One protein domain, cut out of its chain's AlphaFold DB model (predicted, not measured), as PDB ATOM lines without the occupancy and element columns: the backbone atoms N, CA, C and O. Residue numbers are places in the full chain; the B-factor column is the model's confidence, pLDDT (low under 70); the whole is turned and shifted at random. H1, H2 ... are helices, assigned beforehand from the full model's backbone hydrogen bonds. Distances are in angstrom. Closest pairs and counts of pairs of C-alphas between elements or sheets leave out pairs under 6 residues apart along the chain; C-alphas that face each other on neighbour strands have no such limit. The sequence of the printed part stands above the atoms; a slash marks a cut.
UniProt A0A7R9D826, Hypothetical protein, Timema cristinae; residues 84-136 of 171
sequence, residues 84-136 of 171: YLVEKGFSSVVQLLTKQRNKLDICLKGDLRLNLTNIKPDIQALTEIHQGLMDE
ATOM      1  N   TYR A  84     111.530 103.029 131.469       75.62
ATOM      2  CA  TYR A  84     111.299 104.002 132.530       75.62
ATOM      3  C   TYR A  84     112.111 103.742 133.809       75.62
ATOM      4  O   TYR A  84     112.713 104.674 134.335       75.62
ATOM      5  N   LEU A  85     112.150 102.511 134.335       76.00
ATOM      6  CA  LEU A  85     112.937 102.190 135.534       76.00
ATOM      7  C   LEU A  85     114.439 102.355 135.287       76.00
ATOM      8  O   LEU A  85     115.144 102.852 136.164       76.00
ATOM      9  N   VAL A  86     114.913 102.002 134.090       77.88
ATOM     10  CA  VAL A  86     116.309 102.212 133.683       77.88
ATOM     11  C   VAL A  86     116.630 103.706 133.596       77.88
ATOM     12  O   VAL A  86     117.593 104.168 134.207       77.88
ATOM     13  N   GLU A  87     115.805 104.485 132.896       82.88
ATOM     14  CA  GLU A  87     115.965 105.937 132.751       82.88
ATOM     15  C   GLU A  87     115.878 106.666 134.094       82.88
ATOM     16  O   GLU A  87     116.711 107.528 134.384       82.88
ATOM     17  N   LYS A  88     114.917 106.290 134.946       83.50
ATOM     18  CA  LYS A  88     114.793 106.801 136.315       83.50
ATOM     19  C   LYS A  88     116.041 106.456 137.127       83.50
ATOM     20  O   LYS A  88     116.587 107.343 137.774       83.50
ATOM     21  N   GLY A  89     116.527 105.217 137.034       83.69
ATOM     22  CA  GLY A  89     117.785 104.764 137.633       83.69
ATOM     23  C   GLY A  89     118.967 105.650 137.255       83.69
ATOM     24  O   GLY A  89     119.633 106.208 138.128       83.69
ATOM     25  N   PHE A  90     119.185 105.846 135.954       84.88
ATOM     26  CA  PHE A  90     120.250 106.712 135.450       84.88
ATOM     27  C   PHE A  90     120.073 108.171 135.874       84.88
ATOM     28  O   PHE A  90     121.043 108.802 136.290       84.88
ATOM     29  N   SER A  91     118.852 108.706 135.819       84.88
ATOM     30  CA  SER A  91     118.569 110.074 136.262       84.88
ATOM     31  C   SER A  91     118.907 110.257 137.742       84.88
ATOM     32  O   SER A  91     119.589 111.219 138.096       84.88
ATOM     33  N   SER A  92     118.519 109.306 138.595       82.94
ATOM     34  CA  SER A  92     118.839 109.314 140.024       82.94
ATOM     35  C   SER A  92     120.346 109.239 140.278       82.94
ATOM     36  O   SER A  92     120.857 110.005 141.091       82.94
ATOM     37  N   VAL A  93     121.083 108.392 139.550       84.12
ATOM     38  CA  VAL A  93     122.555 108.323 139.641       84.12
ATOM     39  C   VAL A  93     123.199 109.654 139.250       84.12
ATOM     40  O   VAL A  93     124.038 110.171 139.984       84.12
ATOM     41  N   VAL A  94     122.782 110.249 138.129       83.94
ATOM     42  CA  VAL A  94     123.306 111.548 137.685       83.94
ATOM     43  C   VAL A  94     123.005 112.632 138.719       83.94
ATOM     44  O   VAL A  94     123.883 113.431 139.035       83.94
ATOM     45  N   GLN A  95     121.799 112.655 139.291       82.88
ATOM     46  CA  GLN A  95     121.439 113.605 140.348       82.88
ATOM     47  C   GLN A  95     122.295 113.428 141.609       82.88
ATOM     48  O   GLN A  95     122.751 114.429 142.165       82.88
ATOM     49  N   LEU A  96     122.544 112.184 142.032       80.00
ATOM     50  CA  LEU A  96     123.414 111.869 143.168       80.00
ATOM     51  C   LEU A  96     124.847 112.361 142.929       80.00
ATOM     52  O   LEU A  96     125.400 113.033 143.792       80.00
ATOM     53  N   LEU A  97     125.412 112.118 141.743       77.56
ATOM     54  CA  LEU A  97     126.785 112.521 141.415       77.56
ATOM     55  C   LEU A  97     126.962 114.032 141.213       77.56
ATOM     56  O   LEU A  97     128.032 114.563 141.489       77.56
ATOM     57  N   THR A  98     125.948 114.729 140.689       77.00
ATOM     58  CA  THR A  98     126.098 116.130 140.243       77.00
ATOM     59  C   THR A  98     125.570 117.169 141.224       77.00
ATOM     60  O   THR A  98     126.065 118.295 141.232       77.00
ATOM     61  N   LYS A  99     124.542 116.845 142.023       69.56
ATOM     62  CA  LYS A  99     123.809 117.843 142.824       69.56
ATOM     63  C   LYS A  99     123.896 117.635 144.330       69.56
ATOM     64  O   LYS A  99     123.635 118.581 145.072       69.56
ATOM     65  N   GLN A 100     124.237 116.439 144.799       65.44
ATOM     66  CA  GLN A 100     124.301 116.166 146.230       65.44
ATOM     67  C   GLN A 100     125.692 116.513 146.766       65.44
ATOM     68  O   GLN A 100     126.675 115.842 146.482       65.44
ATOM     69  N   ARG A 101     125.771 117.593 147.554       56.44
ATOM     70  CA  ARG A 101     127.004 118.053 148.223       56.44
ATOM     71  C   ARG A 101     127.425 117.181 149.420       56.44
ATOM     72  O   ARG A 101     128.471 117.432 150.006       56.44
ATOM     73  N   ASN A 102     126.638 116.160 149.763       60.56
ATOM     74  CA  ASN A 102     126.877 115.263 150.892       60.56
ATOM     75  C   ASN A 102     127.249 113.863 150.390       60.56
ATOM     76  O   ASN A 102     126.713 113.429 149.377       60.56
ATOM     77  N   LYS A 103     128.152 113.181 151.119       64.62
ATOM     78  CA  LYS A 103     128.745 111.839 150.888       64.62
ATOM     79  C   LYS A 103     127.720 110.687 150.743       64.62
ATOM     80  O   LYS A 103     127.755 109.721 151.519       64.62
ATOM     81  N   LEU A 104     126.788 110.793 149.803       67.94
ATOM     82  CA  LEU A 104     125.929 109.691 149.405       67.94
ATOM     83  C   LEU A 104     126.735 108.763 148.504       67.94
ATOM     84  O   LEU A 104     127.353 109.197 147.530       67.94
ATOM     85  N   ASP A 105     126.762 107.495 148.887       68.44
ATOM     86  CA  ASP A 105     127.479 106.453 148.170       68.44
ATOM     87  C   ASP A 105     126.451 105.584 147.452       68.44
ATOM     88  O   ASP A 105     125.626 104.900 148.065       68.44
ATOM     89  N   ILE A 106     126.520 105.621 146.124       68.81
ATOM     90  CA  ILE A 106     125.581 104.944 145.229       68.81
ATOM     91  C   ILE A 106     125.562 103.432 145.479       68.81
ATOM     92  O   ILE A 106     124.496 102.818 145.386       68.81
ATOM     93  N   CYS A 107     126.713 102.839 145.800       61.75
ATOM     94  CA  CYS A 107     126.894 101.391 145.850       61.75
ATOM     95  C   CYS A 107     126.964 100.859 147.283       61.75
ATOM     96  O   CYS A 107     126.340  99.842 147.577       61.75
ATOM     97  N   LEU A 108     127.697 101.527 148.181       65.00
ATOM     98  CA  LEU A 108     127.973 100.992 149.520       65.00
ATOM     99  C   LEU A 108     126.841 101.242 150.520       65.00
ATOM    100  O   LEU A 108     126.623 100.421 151.406       65.00
ATOM    101  N   LYS A 109     126.102 102.351 150.386       70.12
ATOM    102  CA  LYS A 109     125.055 102.741 151.349       70.12
ATOM    103  C   LYS A 109     123.638 102.376 150.917       70.12
ATOM    104  O   LYS A 109     122.705 102.479 151.707       70.12
ATOM    105  N   GLY A 110     123.460 101.933 149.672       73.38
ATOM    106  CA  GLY A 110     122.137 101.626 149.131       73.38
ATOM    107  C   GLY A 110     121.260 102.864 148.902       73.38
ATOM    108  O   GLY A 110     120.043 102.723 148.767       73.38
ATOM    109  N   ASP A 111     121.856 104.058 148.807       77.62
ATOM    110  CA  ASP A 111     121.151 105.333 148.605       77.62
ATOM    111  C   ASP A 111     120.321 105.325 147.314       77.62
ATOM    112  O   ASP A 111     119.176 105.784 147.276       77.62
ATOM    113  N   LEU A 112     120.867 104.718 146.256       79.44
ATOM    114  CA  LEU A 112     120.149 104.539 144.999       79.44
ATOM    115  C   LEU A 112     118.928 103.624 145.171       79.44
ATOM    116  O   LEU A 112     117.860 103.922 144.640       79.44
ATOM    117  N   ARG A 113     119.045 102.539 145.951       80.62
ATOM    118  CA  ARG A 113     117.925 101.621 146.221       80.62
ATOM    119  C   ARG A 113     116.805 102.337 146.970       80.62
ATOM    120  O   ARG A 113     115.642 102.186 146.601       80.62
ATOM    121  N   LEU A 114     117.148 103.138 147.980       79.19
ATOM    122  CA  LEU A 114     116.180 103.957 148.715       79.19
ATOM    123  C   LEU A 114     115.507 105.000 147.813       79.19
ATOM    124  O   LEU A 114     114.309 105.213 147.927       79.19
ATOM    125  N   ASN A 115     116.243 105.609 146.879       79.19
ATOM    126  CA  ASN A 115     115.683 106.593 145.949       79.19
ATOM    127  C   ASN A 115     114.728 105.973 144.910       79.19
ATOM    128  O   ASN A 115     113.719 106.575 144.534       79.19
ATOM    129  N   LEU A 116     115.049 104.773 144.419       77.62
ATOM    130  CA  LEU A 116     114.288 104.129 143.349       77.62
ATOM    131  C   LEU A 116     113.049 103.379 143.843       77.62
ATOM    132  O   LEU A 116     112.109 103.204 143.064       77.62
ATOM    133  N   THR A 117     113.029 102.974 145.113       79.50
ATOM    134  CA  THR A 117     111.953 102.178 145.717       79.50
ATOM    135  C   THR A 117     111.098 103.003 146.681       79.50
ATOM    136  O   THR A 117     111.495 104.066 147.138       79.50
ATOM    137  N   ASN A 118     109.917 102.491 147.039       80.06
ATOM    138  CA  ASN A 118     109.081 103.080 148.095       80.06
ATOM    139  C   ASN A 118     109.484 102.598 149.504       80.06
ATOM    140  O   ASN A 118     108.686 102.678 150.440       80.06
ATOM    141  N   ILE A 119     110.693 102.048 149.656       82.75
ATOM    142  CA  ILE A 119     111.200 101.573 150.943       82.75
ATOM    143  C   ILE A 119     111.465 102.793 151.823       82.75
ATOM    144  O   ILE A 119     112.224 103.689 151.454       82.75
ATOM    145  N   LYS A 120     110.840 102.826 152.999       83.00
ATOM    146  CA  LYS A 120     111.103 103.870 153.987       83.00
ATOM    147  C   LYS A 120     112.350 103.490 154.789       83.00
ATOM    148  O   LYS A 120     112.385 102.372 155.304       83.00
ATOM    149  N   PRO A 121     113.358 104.372 154.896       78.44
ATOM    150  CA  PRO A 121     114.508 104.118 155.750       78.44
ATOM    151  C   PRO A 121     114.081 104.101 157.220       78.44
ATOM    152  O   PRO A 121     113.245 104.907 157.640       78.44
ATOM    153  N   ASP A 122     114.671 103.195 157.996       84.12
ATOM    154  CA  ASP A 122     114.528 103.192 159.448       84.12
ATOM    155  C   ASP A 122     115.428 104.278 160.042       84.12
ATOM    156  O   ASP A 122     116.626 104.088 160.250       84.12
ATOM    157  N   ILE A 123     114.850 105.460 160.243       84.50
ATOM    158  CA  ILE A 123     115.590 106.624 160.731       84.50
ATOM    159  C   ILE A 123     116.114 106.392 162.149       84.50
ATOM    160  O   ILE A 123     117.214 106.848 162.438       84.50
ATOM    161  N   GLN A 124     115.373 105.671 163.000       85.06
ATOM    162  CA  GLN A 124     115.751 105.456 164.400       85.06
ATOM    163  C   GLN A 124     117.032 104.631 164.491       85.06
ATOM    164  O   GLN A 124     118.014 105.100 165.071       85.06
ATOM    165  N   ALA A 125     117.064 103.486 163.805       85.00
ATOM    166  CA  ALA A 125     118.249 102.636 163.737       85.00
ATOM    167  C   ALA A 125     119.467 103.376 163.147       85.00
ATOM    168  O   ALA A 125     120.593 103.209 163.612       85.00
ATOM    169  N   LEU A 126     119.252 104.234 162.140       80.62
ATOM    170  CA  LEU A 126     120.327 105.032 161.541       80.62
ATOM    171  C   LEU A 126     120.891 106.086 162.508       80.62
ATOM    172  O   LEU A 126     122.105 106.291 162.532       80.62
ATOM    173  N   THR A 127     120.041 106.747 163.303       82.69
ATOM    174  CA  THR A 127     120.499 107.705 164.326       82.69
ATOM    175  C   THR A 127     121.286 107.034 165.443       82.69
ATOM    176  O   THR A 127     122.313 107.577 165.840       82.69
ATOM    177  N   GLU A 128     120.859 105.858 165.904       87.12
ATOM    178  CA  GLU A 128     121.553 105.111 166.963       87.12
ATOM    179  C   GLU A 128     122.970 104.706 166.532       87.12
ATOM    180  O   GLU A 128     123.929 104.935 167.266       87.12
ATOM    181  N   ILE A 129     123.127 104.191 165.305       82.19
ATOM    182  CA  ILE A 129     124.441 103.848 164.737       82.19
ATOM    183  C   ILE A 129     125.334 105.088 164.630       82.19
ATOM    184  O   ILE A 129     126.524 105.024 164.928       82.19
ATOM    185  N   HIS A 130     124.777 106.219 164.190       75.75
ATOM    186  CA  HIS A 130     125.553 107.445 164.031       75.75
ATOM    187  C   HIS A 130     126.043 108.006 165.370       75.75
ATOM    188  O   HIS A 130     127.190 108.439 165.450       75.75
ATOM    189  N   GLN A 131     125.194 107.982 166.398       76.25
ATOM    190  CA  GLN A 131     125.540 108.449 167.741       76.25
ATOM    191  C   GLN A 131     126.576 107.530 168.399       76.25
ATOM    192  O   GLN A 131     127.603 108.024 168.849       76.25
ATOM    193  N   GLY A 132     126.399 106.206 168.322       72.50
ATOM    194  CA  GLY A 132     127.382 105.254 168.858       72.50
ATOM    195  C   GLY A 132     128.753 105.309 168.166       72.50
ATOM    196  O   GLY A 132     129.764 105.020 168.791       72.50
ATOM    197  N   LEU A 133     128.812 105.719 166.892       61.69
ATOM    198  CA  LEU A 133     130.070 105.976 166.174       61.69
ATOM    199  C   LEU A 133     130.739 107.303 166.561       61.69
ATOM    200  O   LEU A 133     131.939 107.442 166.343       61.69
ATOM    201  N   MET A 134     129.994 108.288 167.076       54.75
ATOM    202  CA  MET A 134     130.580 109.531 167.597       54.75
ATOM    203  C   MET A 134     131.167 109.340 168.999       54.75
ATOM    204  O   MET A 134     132.193 109.949 169.290       54.75
ATOM    205  N   ASP A 135     130.601 108.435 169.802       55.72
ATOM    206  CA  ASP A 135     131.098 108.109 171.146       55.72
ATOM    207  C   ASP A 135     132.504 107.457 171.138       55.72
ATOM    208  O   ASP A 135     133.197 107.468 172.152       55.72
ATOM    209  N   GLU A 136     132.970 106.915 170.003       54.31
ATOM    210  CA  GLU A 136     134.321 106.334 169.856       54.31
ATOM    211  C   GLU A 136     135.392 107.334 169.355       54.31
ATOM    212  O   GLU A 136     136.575 106.992 169.317       54.31
TER     213      GLU A 136
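What this domain is: This is residues 84 to 136 of the 171 residues of the protein "Hypothetical protein" of Timema cristinae (UniProt A0A7R9D826). A helix, H1, has short H2 folded back on part of it, and a third helix, H3, sticks out free of both, with residues 122 to 136 making an arm. The printed part has 53 residues with three named helices, H1, H2 and H3 in that order, and no named strand: all helix. It is loose, with a radius of gyration of the C-alphas of 13.3 A, and elongated, spanning 42 by 23 by 15 A.

How they stand to each other: Start with H1, residues 84 to 99, and go on to H2, residues 111 to 116: they form a helical hairpin, opposite ways at a steep tilt of 39 degrees. H1 touches H2 with residues 88 to 93 alone; the closest C-alphas, of Gly 89 and Leu 116, are 6.7 A apart. H3, residues 123 to 134, is apart from both. In H1, H2 and H3 every O i to N i+4 pair is within hydrogen-bond range.

Where its parts are: Find C-alpha 84 at (111.299, 104.002, 132.530); from there H1 runs 21.3 A to C-alpha 99. H2 measures 8.7 A. H3 runs 16.7 A to C-alpha 134 at (130.580, 109.531, 167.597).

The domain as a whole: The C-alphas farthest apart, of Tyr 84 and Glu 136, are 43.9 A apart. The printed part has no cut; the link from H1 to H2 is long. Look for pLDDT under 70 at residues 99 to 108 and 133 to 136.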